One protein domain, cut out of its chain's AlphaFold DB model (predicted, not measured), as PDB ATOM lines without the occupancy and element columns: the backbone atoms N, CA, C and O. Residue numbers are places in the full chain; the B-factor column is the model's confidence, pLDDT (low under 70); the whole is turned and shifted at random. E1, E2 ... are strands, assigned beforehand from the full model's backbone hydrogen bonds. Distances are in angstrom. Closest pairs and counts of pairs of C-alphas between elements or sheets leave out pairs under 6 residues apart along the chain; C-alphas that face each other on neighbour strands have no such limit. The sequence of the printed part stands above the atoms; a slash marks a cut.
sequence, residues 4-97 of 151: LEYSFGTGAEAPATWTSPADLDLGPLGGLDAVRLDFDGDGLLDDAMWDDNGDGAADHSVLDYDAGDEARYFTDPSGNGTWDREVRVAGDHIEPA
ATOM      1  N   LEU A   4     -43.661 -32.344 -35.314       91.50
ATOM      2  CA  LEU A   4     -43.437 -30.940 -34.991       91.50
ATOM      3  C   LEU A   4     -44.692 -30.335 -34.357       91.50
ATOM      4  O   LEU A   4     -45.788 -30.454 -34.920       91.50
ATOM      5  N   GLU A   5     -44.534 -29.680 -33.210       94.88
ATOM      6  CA  GLU A   5     -45.564 -28.881 -32.552       94.88
ATOM      7  C   GLU A   5     -45.499 -27.415 -33.000       94.88
ATOM      8  O   GLU A   5     -44.427 -26.825 -33.091       94.88
ATOM      9  N   TYR A   6     -46.650 -26.806 -33.273       92.81
ATOM     10  CA  TYR A   6     -46.746 -25.393 -33.645       92.81
ATOM     11  C   TYR A   6     -48.079 -24.791 -33.199       92.81
ATOM     12  O   TYR A   6     -49.048 -25.506 -32.926       92.81
ATOM     13  N   SER A   7     -48.139 -23.460 -33.115       92.12
ATOM     14  CA  SER A   7     -49.316 -22.746 -32.621       92.12
ATOM     15  C   SER A   7     -49.719 -21.569 -33.506       92.12
ATOM     16  O   SER A   7     -48.897 -20.926 -34.155       92.12
ATOM     17  N   PHE A   8     -51.020 -21.298 -33.507       91.00
ATOM     18  CA  PHE A   8     -51.666 -20.191 -34.199       91.00
ATOM     19  C   PHE A   8     -52.782 -19.625 -33.337       91.00
ATOM     20  O   PHE A   8     -53.598 -20.348 -32.755       91.00
ATOM     21  N   GLY A   9     -52.853 -18.305 -33.318       88.00
ATOM     22  CA  GLY A   9     -53.865 -17.559 -32.606       88.00
ATOM     23  C   GLY A   9     -54.144 -16.232 -33.283       88.00
ATOM     24  O   GLY A   9     -53.462 -15.797 -34.205       88.00
ATOM     25  N   THR A  10     -55.189 -15.571 -32.807       87.81
ATOM     26  CA  THR A  10     -55.560 -14.221 -33.249       87.81
ATOM     27  C   THR A  10     -54.977 -13.139 -32.338       87.81
ATOM     28  O   THR A  10     -55.254 -11.958 -32.533       87.81
ATOM     29  N   GLY A  11     -54.248 -13.536 -31.287       86.75
ATOM     30  CA  GLY A  11     -53.795 -12.658 -30.206       86.75
ATOM     31  C   GLY A  11     -54.900 -12.212 -29.240       86.75
ATOM     32  O   GLY A  11     -54.611 -11.524 -28.264       86.75
ATOM     33  N   ALA A  12     -56.162 -12.576 -29.493       87.44
ATOM     34  CA  ALA A  12     -57.290 -12.234 -28.624       87.44
ATOM     35  C   ALA A  12     -57.567 -13.299 -27.552       87.44
ATOM     36  O   ALA A  12     -58.005 -12.973 -26.453       87.44
ATOM     37  N   GLU A  13     -57.308 -14.563 -27.881       91.31
ATOM     38  CA  GLU A  13     -57.526 -15.733 -27.029       91.31
ATOM     39  C   GLU A  13     -56.262 -16.601 -27.035       91.31
ATOM     40  O   GLU A  13     -55.337 -16.350 -27.812       91.31
ATOM     41  N   ALA A  14     -56.233 -17.634 -26.190       91.06
ATOM     42  CA  ALA A  14     -55.155 -18.619 -26.225       91.06
ATOM     43  C   ALA A  14     -55.035 -19.230 -27.637       91.06
ATOM     44  O   ALA A  14     -56.067 -19.584 -28.224       91.06
ATOM     45  N   PRO A  15     -53.811 -19.360 -28.184       93.88
ATOM     46  CA  PRO A  15     -53.623 -19.994 -29.474       93.88
ATOM     47  C   PRO A  15     -54.047 -21.458 -29.409       93.88
ATOM     48  O   PRO A  15     -53.980 -22.111 -28.363       93.88
ATOM     49  N   ALA A  16     -54.484 -21.980 -30.545       93.12
ATOM     50  CA  ALA A  16     -54.595 -23.414 -30.709       93.12
ATOM     51  C   ALA A  16     -53.208 -23.988 -31.036       93.12
ATOM     52  O   ALA A  16     -52.371 -23.325 -31.650       93.12
ATOM     53  N   THR A  17     -52.980 -25.220 -30.593       94.00
ATOM     54  CA  THR A  17     -51.740 -25.966 -30.818       94.00
ATOM     55  C   THR A  17     -52.043 -27.152 -31.715       94.00
ATOM     56  O   THR A  17     -53.056 -27.839 -31.536       94.00
ATOM     57  N   TRP A  18     -51.155 -27.400 -32.668       94.06
ATOM     58  CA  TRP A  18     -51.228 -28.509 -33.604       94.06
ATOM     59  C   TRP A  18     -49.918 -29.275 -33.628       94.06
ATOM     60  O   TRP A  18     -48.880 -28.809 -33.168       94.06
ATOM     61  N   THR A  19     -49.999 -30.478 -34.184       93.56
ATOM     62  CA  THR A  19     -48.875 -31.389 -34.301       93.56
ATOM     63  C   THR A  19     -48.945 -32.072 -35.659       93.56
ATOM     64  O   THR A  19     -49.960 -32.703 -35.968       93.56
ATOM     65  N   SER A  20     -47.878 -31.970 -36.450       91.31
ATOM     66  CA  SER A  20     -47.795 -32.564 -37.791       91.31
ATOM     67  C   SER A  20     -46.433 -33.219 -38.025       91.31
ATOM     68  O   SER A  20     -45.439 -32.794 -37.442       91.31
ATOM     69  N   PRO A  21     -46.339 -34.266 -38.862       90.44
ATOM     70  CA  PRO A  21     -45.042 -34.780 -39.288       90.44
ATOM     71  C   PRO A  21     -44.298 -33.715 -40.098       90.44
ATOM     72  O   PRO A  21     -44.892 -33.155 -41.018       90.44
ATOM     73  N   ALA A  22     -43.017 -33.494 -39.802       90.81
ATOM     74  CA  ALA A  22     -42.165 -32.665 -40.647       90.81
ATOM     75  C   ALA A  22     -42.060 -33.264 -42.064       90.81
ATOM     76  O   ALA A  22     -41.878 -34.479 -42.224       90.81
ATOM     77  N   ASP A  23     -42.209 -32.415 -43.080       89.94
ATOM     78  CA  ASP A  23     -42.244 -32.764 -44.505       89.94
ATOM     79  C   ASP A  23     -41.266 -31.951 -45.368       89.94
ATOM     80  O   ASP A  23     -41.099 -32.257 -46.553       89.94
ATOM     81  N   LEU A  24     -40.575 -30.981 -44.766       89.38
ATOM     82  CA  LEU A  24     -39.589 -30.110 -45.392       89.38
ATOM     83  C   LEU A  24     -38.323 -30.014 -44.515       89.38
ATOM     84  O   LEU A  24     -38.399 -30.174 -43.302       89.38
ATOM     85  N   ASP A  25     -37.170 -29.814 -45.149       88.88
ATOM     86  CA  ASP A  25     -35.860 -29.584 -44.517       88.88
ATOM     87  C   ASP A  25     -35.487 -28.117 -44.774       88.88
ATOM     88  O   ASP A  25     -35.299 -27.732 -45.935       88.88
ATOM     89  N   LEU A  26     -35.492 -27.295 -43.723       84.81
ATOM     90  CA  LEU A  26     -35.145 -25.868 -43.770       84.81
ATOM     91  C   LEU A  26     -34.011 -25.503 -42.810       84.81
ATOM     92  O   LEU A  26     -33.335 -24.498 -43.039       84.81
ATOM     93  N   GLY A  27     -33.823 -26.269 -41.739       77.56
ATOM     94  CA  GLY A  27     -32.891 -25.943 -40.675       77.56
ATOM     95  C   GLY A  27     -31.457 -26.427 -40.926       77.56
ATOM     96  O   GLY A  27     -31.169 -27.270 -41.779       77.56
ATOM     97  N   PRO A  28     -30.499 -25.912 -40.139       72.94
ATOM     98  CA  PRO A  28     -29.086 -26.266 -40.270       72.94
ATOM     99  C   PRO A  28     -28.759 -27.665 -39.718       72.94
ATOM    100  O   PRO A  28     -27.655 -28.174 -39.936       72.94
ATOM    101  N   LEU A  29     -29.685 -28.280 -38.974       73.50
ATOM    102  CA  LEU A  29     -29.514 -29.603 -38.365       73.50
ATOM    103  C   LEU A  29     -29.577 -30.733 -39.403       73.50
ATOM    104  O   LEU A  29     -28.958 -31.784 -39.197       73.50
ATOM    105  N   GLY A  30     -30.247 -30.483 -40.531       72.50
ATOM    106  CA  GLY A  30     -30.444 -31.416 -41.631       72.50
ATOM    107  C   GLY A  30     -31.467 -32.511 -41.317       72.50
ATOM    108  O   GLY A  30     -31.493 -33.093 -40.230       72.50
ATOM    109  N   GLY A  31     -32.266 -32.867 -42.320       83.31
ATOM    110  CA  GLY A  31     -33.416 -33.757 -42.156       83.31
ATOM    111  C   GLY A  31     -34.729 -32.976 -42.095       83.31
ATOM    112  O   GLY A  31     -34.743 -31.760 -42.130       83.31
ATOM    113  N   LEU A  32     -35.862 -33.685 -42.060       87.62
ATOM    114  CA  LEU A  32     -37.160 -33.005 -42.053       87.62
ATOM    115  C   LEU A  32     -37.404 -32.378 -40.677       87.62
ATOM    116  O   LEU A  32     -37.581 -33.113 -39.703       87.62
ATOM    117  N   ASP A  33     -37.434 -31.052 -40.636       88.31
ATOM    118  CA  ASP A  33     -37.587 -30.211 -39.445       88.31
ATOM    119  C   ASP A  33     -38.664 -29.126 -39.610       88.31
ATOM    120  O   ASP A  33     -38.972 -28.401 -38.664       88.31
ATOM    121  N   ALA A  34     -39.290 -29.059 -40.787       90.31
ATOM    122  CA  ALA A  34     -40.309 -28.084 -41.122       90.31
ATOM    123  C   ALA A  34     -41.616 -28.727 -41.601       90.31
ATOM    124  O   ALA A  34     -41.630 -29.816 -42.182       90.31
ATOM    125  N   VAL A  35     -42.725 -28.025 -41.374       92.88
ATOM    126  CA  VAL A  35     -44.061 -28.366 -41.884       92.88
ATOM    127  C   VAL A  35     -44.532 -27.259 -42.819       92.88
ATOM    128  O   VAL A  35     -44.533 -26.092 -42.425       92.88
ATOM    129  N   ARG A  36     -44.973 -27.630 -44.027       93.12
ATOM    130  CA  ARG A  36     -45.564 -26.695 -45.001       93.12
ATOM    131  C   ARG A  36     -47.065 -26.499 -44.814       93.12
ATOM    132  O   ARG A  36     -47.800 -27.465 -44.584       93.12
ATOM    133  N   LEU A  37     -47.520 -25.258 -44.953       91.75
ATOM    134  CA  LEU A  37     -48.864 -24.778 -44.627       91.75
ATOM    135  C   LEU A  37     -49.320 -23.733 -45.667       91.75
ATOM    136  O   LEU A  37     -48.518 -23.290 -46.471       91.75
ATOM    137  N   ASP A  38     -50.597 -23.355 -45.612       90.19
ATOM    138  CA  ASP A  38     -51.188 -22.186 -46.292       90.19
ATOM    139  C   ASP A  38     -51.866 -21.369 -45.187       90.19
ATOM    140  O   ASP A  38     -53.010 -21.664 -44.810       90.19
ATOM    141  N   PHE A  39     -51.128 -20.483 -44.519       86.06
ATOM    142  CA  PHE A  39     -51.676 -19.715 -43.399       86.06
ATOM    143  C   PHE A  39     -51.935 -18.252 -43.744       86.06
ATOM    144  O   PHE A  39     -52.749 -17.620 -43.057       86.06
ATOM    145  N   ASP A  40     -51.315 -17.714 -44.794       85.75
ATOM    146  CA  ASP A  40     -51.655 -16.392 -45.317       85.75
ATOM    147  C   ASP A  40     -52.923 -16.394 -46.206       85.75
ATOM    148  O   ASP A  40     -53.588 -15.357 -46.348       85.75
ATOM    149  N   GLY A  41     -53.347 -17.580 -46.661       88.25
ATOM    150  CA  GLY A  41     -54.625 -17.835 -47.315       88.25
ATOM    151  C   GLY A  41     -54.625 -17.576 -48.819       88.25
ATOM    152  O   GLY A  41     -55.703 -17.337 -49.386       88.25
ATOM    153  N   ASP A  42     -53.463 -17.579 -49.465       87.69
ATOM    154  CA  ASP A  42     -53.335 -17.393 -50.907       87.69
ATOM    155  C   ASP A  42     -53.643 -18.675 -51.723       87.69
ATOM    156  O   ASP A  42     -53.935 -18.602 -52.927       87.69
ATOM    157  N   GLY A  43     -53.714 -19.831 -51.050       91.06
ATOM    158  CA  GLY A  43     -54.020 -21.133 -51.637       91.06
ATOM    159  C   GLY A  43     -52.800 -22.004 -51.955       91.06
ATOM    160  O   GLY A  43     -52.980 -23.056 -52.593       91.06
ATOM    161  N   LEU A  44     -51.591 -21.590 -51.574       90.81
ATOM    162  CA  LEU A  44     -50.331 -22.287 -51.810       90.81
ATOM    163  C   LEU A  44     -49.761 -22.876 -50.509       90.81
ATOM    164  O   LEU A  44     -50.003 -22.399 -49.415       90.81
ATOM    165  N   LEU A  45     -49.047 -24.005 -50.630       92.62
ATOM    166  CA  LEU A  45     -48.348 -24.653 -49.504       92.62
ATOM    167  C   LEU A  45     -46.863 -24.264 -49.501       92.62
ATOM    168  O   LEU A  45     -45.983 -25.134 -49.557       92.62
ATOM    169  N   ASP A  46     -46.613 -22.965 -49.548       91.81
ATOM    170  CA  ASP A  46     -45.313 -22.291 -49.576       91.81
ATOM    171  C   ASP A  46     -45.038 -21.487 -48.301       91.81
ATOM    172  O   ASP A  46     -43.937 -20.962 -48.127       91.81
ATOM    173  N   ASP A  47     -45.959 -21.503 -47.343       93.81
ATOM    174  CA  ASP A  47     -45.647 -21.147 -45.971       93.81
ATOM    175  C   ASP A  47     -45.027 -22.337 -45.241       93.81
ATOM    176  O   ASP A  47     -45.365 -23.500 -45.494       93.81
ATOM    177  N   ALA A  48     -44.145 -22.074 -44.279       93.38
ATOM    178  CA  ALA A  48     -43.586 -23.130 -43.446       93.38
ATOM    179  C   ALA A  48     -43.315 -22.694 -42.004       93.38
ATOM    180  O   ALA A  48     -43.139 -21.516 -41.689       93.38
ATOM    181  N   MET A  49     -43.269 -23.682 -41.116       93.38
ATOM    182  CA  MET A  49     -42.809 -23.548 -39.734       93.38
ATOM    183  C   MET A  49     -41.735 -24.586 -39.463       93.38
ATOM    184  O   MET A  49     -41.956 -25.745 -39.809       93.38
ATOM    185  N   TRP A  50     -40.612 -24.189 -38.862       92.19
ATOM    186  CA  TRP A  50     -39.492 -25.097 -38.594       92.19
ATOM    187  C   TRP A  50     -38.991 -25.022 -37.151       92.19
ATOM    188  O   TRP A  50     -39.099 -23.985 -36.489       92.19
ATOM    189  N   ASP A  51     -38.460 -26.150 -36.689       90.88
ATOM    190  CA  ASP A  51     -37.730 -26.315 -35.430       90.88
ATOM    191  C   ASP A  51     -36.228 -26.147 -35.692       90.88
ATOM    192  O   ASP A  51     -35.607 -26.978 -36.357       90.88
ATOM    193  N   ASP A  52     -35.643 -25.041 -35.227       86.00
ATOM    194  CA  ASP A  52     -34.227 -24.727 -35.464       86.00
ATOM    195  C   ASP A  52     -33.310 -25.498 -34.512       86.00
ATOM    196  O   ASP A  52     -32.155 -25.798 -34.828       86.00
ATOM    197  N   ASN A  53     -33.823 -25.799 -33.320       87.62
ATOM    198  CA  ASN A  53     -33.026 -26.259 -32.194       87.62
ATOM    199  C   ASN A  53     -33.181 -27.769 -31.901       87.62
ATOM    200  O   ASN A  53     -32.346 -28.346 -31.192       87.62
ATOM    201  N   GLY A  54     -34.176 -28.421 -32.501       86.62
ATOM    202  CA  GLY A  54     -34.448 -29.853 -32.418       86.62
ATOM    203  C   GLY A  54     -35.233 -30.286 -31.174       86.62
ATOM    204  O   GLY A  54     -35.107 -31.449 -30.770       86.62
ATOM    205  N   ASP A  55     -35.974 -29.391 -30.517       89.12
ATOM    206  CA  ASP A  55     -36.774 -29.714 -29.325       89.12
ATOM    207  C   ASP A  55     -38.189 -30.231 -29.636       89.12
ATOM    208  O   ASP A  55     -38.888 -30.701 -28.729       89.12
ATOM    209  N   GLY A  56     -38.577 -30.235 -30.912       90.06
ATOM    210  CA  GLY A  56     -39.878 -30.674 -31.400       90.06
ATOM    211  C   GLY A  56     -40.937 -29.573 -31.449       90.06
ATOM    212  O   GLY A  56     -42.093 -29.890 -31.748       90.06
ATOM    213  N   ALA A  57     -40.587 -28.313 -31.184       91.38
ATOM    214  CA  ALA A  57     -41.466 -27.159 -31.333       91.38
ATOM    215  C   ALA A  57     -40.955 -26.204 -32.421       91.38
ATOM    216  O   ALA A  57     -39.762 -25.996 -32.594       91.38
ATOM    217  N   ALA A  58     -41.876 -25.598 -33.168       92.94
ATOM    218  CA  ALA A  58     -41.509 -24.611 -34.171       92.94
ATOM    219  C   ALA A  58     -41.000 -23.321 -33.510       92.94
ATOM    220  O   ALA A  58     -41.732 -22.662 -32.767       92.94
ATOM    221  N   ASP A  59     -39.776 -22.928 -33.850       91.50
ATOM    222  CA  ASP A  59     -39.134 -21.692 -33.389       91.50
ATOM    223  C   ASP A  59     -39.428 -20.512 -34.320       91.50
ATOM    224  O   ASP A  59     -39.471 -19.342 -33.910       91.50
ATOM    225  N   HIS A  60     -39.632 -20.826 -35.599       92.69
ATOM    226  CA  HIS A  60     -39.723 -19.845 -36.661       92.69
ATOM    227  C   HIS A  60     -40.813 -20.185 -37.673       92.69
ATOM    228  O   HIS A  60     -41.131 -21.348 -37.928       92.69
ATOM    229  N   SER A  61     -41.344 -19.134 -38.288       93.88
ATOM    230  CA  SER A  61     -42.260 -19.217 -39.417       93.88
ATOM    231  C   SER A  61     -41.692 -18.453 -40.604       93.88
ATOM    232  O   SER A  61     -41.051 -17.417 -40.430       93.88
ATOM    233  N   VAL A  62     -41.929 -18.963 -41.806       93.25
ATOM    234  CA  VAL A  62     -41.629 -18.297 -43.069       93.25
ATOM    235  C   VAL A  62     -42.893 -18.225 -43.921       93.25
ATOM    236  O   VAL A  62     -43.633 -19.204 -44.015       93.25
ATOM    237  N   LEU A  63     -43.122 -17.052 -44.504       93.19
ATOM    238  CA  LEU A  63     -44.066 -16.825 -45.592       93.19
ATOM    239  C   LEU A  63     -43.318 -16.910 -46.913       93.19
ATOM    240  O   LEU A  63     -42.230 -16.324 -47.019       93.19
ATOM    241  N   ASP A  64     -43.913 -17.597 -47.883       92.38
ATOM    242  CA  ASP A  64     -43.387 -17.718 -49.242       92.38
ATOM    243  C   ASP A  64     -41.929 -18.249 -49.269       92.38
ATOM    244  O   ASP A  64     -41.021 -17.607 -49.808       92.38
ATOM    245  N   TYR A  65     -41.647 -19.404 -48.643       89.62
ATOM    246  CA  TYR A  65     -40.268 -19.882 -48.409       89.62
ATOM    247  C   TYR A  65     -39.445 -20.071 -49.695       89.62
ATOM    248  O   TYR A  65     -38.212 -20.028 -49.658       89.62
ATOM    249  N   ASP A  66     -40.102 -20.294 -50.835       88.12
ATOM    250  CA  ASP A  66     -39.471 -20.493 -52.139       88.12
ATOM    251  C   ASP A  66     -39.413 -19.217 -53.007       88.12
ATOM    252  O   ASP A  66     -38.805 -19.237 -54.083       88.12
ATOM    253  N   ALA A  67     -39.929 -18.084 -52.512       87.62
ATOM    254  CA  ALA A  67     -39.908 -16.788 -53.196       87.62
ATOM    255  C   ALA A  67     -38.549 -16.056 -53.115       87.62
ATOM    256  O   ALA A  67     -38.384 -14.940 -53.618       87.62
ATOM    257  N   GLY A  68     -37.530 -16.678 -52.514       85.19
ATOM    258  CA  GLY A  68     -36.169 -16.142 -52.458       85.19
ATOM    259  C   GLY A  68     -36.070 -14.881 -51.595       85.19
ATOM    260  O   GLY A  68     -36.288 -14.942 -50.391       85.19
ATOM    261  N   ASP A  69     -35.723 -13.738 -52.198       84.62
ATOM    262  CA  ASP A  69     -35.560 -12.459 -51.481       84.62
ATOM    263  C   ASP A  69     -36.893 -11.871 -50.973       84.62
ATOM    264  O   ASP A  69     -36.888 -10.930 -50.176       84.62
ATOM    265  N   GLU A  70     -38.026 -12.383 -51.461       87.31
ATOM    266  CA  GLU A  70     -39.368 -11.958 -51.048       87.31
ATOM    267  C   GLU A  70     -39.894 -12.752 -49.841       87.31
ATOM    268  O   GLU A  70     -40.848 -12.303 -49.205       87.31
ATOM    269  N   ALA A  71     -39.228 -13.855 -49.469       90.06
ATOM    270  CA  ALA A  71     -39.575 -14.653 -48.299       90.06
ATOM    271  C   ALA A  71     -39.463 -13.825 -47.009       90.06
ATOM    272  O   ALA A  71     -38.487 -13.094 -46.789       90.06
ATOM    273  N   ARG A  72     -40.452 -13.957 -46.122       91.44
ATOM    274  CA  ARG A  72     -40.506 -13.208 -44.854       91.44
ATOM    275  C   ARG A  72     -40.513 -14.151 -43.674       91.44
ATOM    276  O   ARG A  72     -41.267 -15.110 -43.659       91.44
ATOM    277  N   TYR A  73     -39.715 -13.840 -42.661       91.62
ATOM    278  CA  TYR A  73     -39.475 -14.734 -41.533       91.62
ATOM    279  C   TYR A  73     -39.978 -14.117 -40.241       91.62
ATOM    280  O   TYR A  73     -39.837 -12.915 -40.026       91.62
ATOM    281  N   PHE A  74     -40.520 -14.938 -39.353       92.75
ATOM    282  CA  PHE A  74     -41.182 -14.502 -38.135       92.75
ATOM    283  C   PHE A  74     -40.816 -15.386 -36.942       92.75
ATOM    284  O   PHE A  74     -40.481 -16.559 -37.074       92.75
ATOM    285  N   THR A  75     -40.903 -14.793 -35.755       94.19
ATOM    286  CA  THR A  75     -40.809 -15.451 -34.445       94.19
ATOM    287  C   THR A  75     -42.003 -15.019 -33.600       94.19
ATOM    288  O   THR A  75     -42.515 -13.913 -33.787       94.19
ATOM    289  N   ASP A  76     -42.422 -15.852 -32.647       93.06
ATOM    290  CA  ASP A  76     -43.499 -15.537 -31.698       93.06
ATOM    291  C   ASP A  76     -42.958 -15.378 -30.264       93.06
ATOM    292  O   ASP A  76     -43.174 -16.235 -29.406       93.06
ATOM    293  N   PRO A  77     -42.228 -14.289 -29.948       91.75
ATOM    294  CA  PRO A  77     -41.781 -14.041 -28.578       91.75
ATOM    295  C   PRO A  77     -42.950 -13.822 -27.608       91.75
ATOM    296  O   PRO A  77     -42.746 -13.876 -26.393       91.75
ATOM    297  N   SER A  78     -44.142 -13.509 -28.124       90.50
ATOM    298  CA  SER A  78     -45.329 -13.278 -27.312       90.50
ATOM    299  C   SER A  78     -46.016 -14.576 -26.876       90.50
ATOM    300  O   SER A  78     -46.702 -14.572 -25.852       90.50
ATOM    301  N   GLY A  79     -45.806 -15.675 -27.609       91.25
ATOM    302  CA  GLY A  79     -46.433 -16.975 -27.370       91.25
ATOM    303  C   GLY A  79     -47.940 -16.987 -27.647       91.25
ATOM    304  O   GLY A  79     -48.658 -17.824 -27.099       91.25
ATOM    305  N   ASN A  80     -48.444 -16.033 -28.434       93.00
ATOM    306  CA  ASN A  80     -49.874 -15.896 -28.732       93.00
ATOM    307  C   ASN A  80     -50.287 -16.586 -30.041       93.00
ATOM    308  O   ASN A  80     -51.433 -16.439 -30.478       93.00
ATOM    309  N   GLY A  81     -49.364 -17.300 -30.689       91.62
ATOM    310  CA  GLY A  81     -49.544 -17.926 -31.994       91.62
ATOM    311  C   GLY A  81     -49.725 -16.912 -33.124       91.62
ATOM    312  O   GLY A  81     -50.308 -17.237 -34.153       91.62
ATOM    313  N   THR A  82     -49.305 -15.661 -32.930       93.00
ATOM    314  CA  THR A  82     -49.450 -14.598 -33.939       93.00
ATOM    315  C   THR A  82     -48.187 -14.363 -34.753       93.00
ATOM    316  O   THR A  82     -48.243 -13.569 -35.686       93.00
ATOM    317  N   TRP A  83     -47.067 -15.003 -34.390       93.06
ATOM    318  CA  TRP A  83     -45.778 -14.828 -35.073       93.06
ATOM    319  C   TRP A  83     -45.424 -13.339 -35.218       93.06
ATOM    320  O   TRP A  83     -45.142 -12.823 -36.295       93.06
ATOM    321  N   ASP A  84     -45.521 -12.622 -34.094       92.25
ATOM    322  CA  ASP A  84     -45.667 -11.163 -34.040       92.25
ATOM    323  C   ASP A  84     -44.399 -10.369 -34.372       92.25
ATOM    324  O   ASP A  84     -44.448  -9.139 -34.490       92.25
ATOM    325  N   ARG A  85     -43.259 -11.046 -34.524       94.06
ATOM    326  CA  ARG A  85     -41.980 -10.390 -34.774       94.06
ATOM    327  C   ARG A  85     -41.320 -10.912 -36.036       94.06
ATOM    328  O   ARG A  85     -40.732 -11.992 -36.025       94.06
ATOM    329  N   GLU A  86     -41.319 -10.070 -37.064       93.00
ATOM    330  CA  GLU A  86     -40.525 -10.275 -38.276       93.00
ATOM    331  C   GLU A  86     -39.020 -10.222 -37.957       93.00
ATOM    332  O   GLU A  86     -38.539  -9.365 -37.204       93.00
ATOM    333  N   VAL A  87     -38.271 -11.154 -38.530       89.06
ATOM    334  CA  VAL A  87     -36.816 -11.288 -38.429       89.06
ATOM    335  C   VAL A  87     -36.233 -11.401 -39.833       89.06
ATOM    336  O   VAL A  87     -36.947 -11.672 -40.795       89.06
ATOM    337  N   ARG A  88     -34.927 -11.167 -39.979       81.00
ATOM    338  CA  ARG A  88     -34.247 -11.439 -41.247       81.00
ATOM    339  C   ARG A  88     -33.304 -12.604 -41.069       81.00
ATOM    340  O   ARG A  88     -32.499 -12.623 -40.144       81.00
ATOM    341  N   VAL A  89     -33.356 -13.520 -42.017       64.88
ATOM    342  CA  VAL A  89     -32.360 -14.574 -42.136       64.88
ATOM    343  C   VAL A  89     -31.244 -14.030 -43.013       64.88
ATOM    344  O   VAL A  89     -31.463 -13.680 -44.172       64.88
ATOM    345  N   ALA A  90     -30.063 -13.837 -42.432       52.75
ATOM    346  CA  ALA A  90     -28.888 -13.348 -43.139       52.75
ATOM    347  C   ALA A  90     -27.884 -14.500 -43.272       52.75
ATOM    348  O   ALA A  90     -27.055 -14.721 -42.392       52.75
ATOM    349  N   GLY A  91     -27.947 -15.236 -44.387       58.75
ATOM    350  CA  GLY A  91     -27.155 -16.461 -44.568       58.75
ATOM    351  C   GLY A  91     -27.738 -17.630 -43.765       58.75
ATOM    352  O   GLY A  91     -28.951 -17.764 -43.722       58.75
ATOM    353  N   ASP A  92     -26.896 -18.430 -43.102       45.16
ATOM    354  CA  ASP A  92     -27.309 -19.560 -42.232       45.16
ATOM    355  C   ASP A  92     -27.747 -19.118 -40.815       45.16
ATOM    356  O   ASP A  92     -27.809 -19.928 -39.894       45.16
ATOM    357  N   HIS A  93     -27.963 -17.818 -40.584       44.00
ATOM    358  CA  HIS A  93     -28.194 -17.264 -39.248       44.00
ATOM    359  C   HIS A  93     -29.440 -16.372 -39.206       44.00
ATOM    360  O   HIS A  93     -29.598 -15.449 -40.014       44.00
ATOM    361  N   ILE A  94     -30.306 -16.627 -38.221       46.53
ATOM    362  CA  ILE A  94     -31.481 -15.806 -37.925       46.53
ATOM    363  C   ILE A  94     -31.045 -14.612 -37.073       46.53
ATOM    364  O   ILE A  94     -30.716 -14.763 -35.897       46.53
ATOM    365  N   GLU A  95     -31.048 -13.412 -37.651       40.22
ATOM    366  CA  GLU A  95     -30.753 -12.183 -36.915       40.22
ATOM    367  C   GLU A  95     -32.070 -11.448 -36.598       40.22
ATOM    368  O   GLU A  95     -32.890 -11.200 -37.496       40.22
ATOM    369  N   PRO A  96     -32.319 -11.051 -35.335       39.59
ATOM    370  CA  PRO A  96     -33.407 -10.127 -35.032       39.59
ATOM    371  C   PRO A  96     -33.237  -8.855 -35.868       39.59
ATOM    372  O   PRO A  96     -32.132  -8.321 -35.982       39.59
ATOM    373  N   ALA A  97     -34.331  -8.350 -36.443       46.53
ATOM    374  CA  ALA A  97     -34.336  -7.135 -37.253       46.53
ATOM    375  C   ALA A  97     -34.055  -5.885 -36.387       46.53
ATOM    376  O   ALA A  97     -34.933  -5.065 -36.127       46.53
TER     377      ALA A  97
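Overview. This is residues 4 to 97 of the 151 residues of the protein "Thrombospondin type 3 repeat family" of Rhodococcus sp. WAY2 (UniProt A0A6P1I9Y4). With little regular structure, a strongly twisted six-stranded sheet is crossed at E3 and E4 by the hairpin E1 and E2, a sandwich partly face to face. The order E3 E4 E5 E6 E7 E8 is a meander, each the antiparallel neighbour of the one before. Of 94 printed residues, 37 are in eight named strands, E1 to E8; this all-strand whole is compact, radius of gyration of the C-alphas 12.4 A, spans 35 by 27 by 26 A.

Arrangement. Look in E4, residues 47 to 50: N 48 is within hydrogen-bond range of O 62 in E5, residues 60 to 63, at 2.9 A. The closest C-alphas of E4 and E1, residues 4 to 8, are Met 49 and Tyr 6, 7.5 A.

Along the chain. Find C-alpha 4, where E1 begins, at (-43.437, -30.940, -34.991). E2 is residues 16 to 21, E3 34 to 37, E6 72 to 75, E7 85 to 90. E8, residues 93 to 96, ends at (-33.407, -10.127, -35.032).

Size, cuts and confidence. The printed part has no cut, one long link, E2 to E3, and pLDDT under 70 at residues 89 to 97.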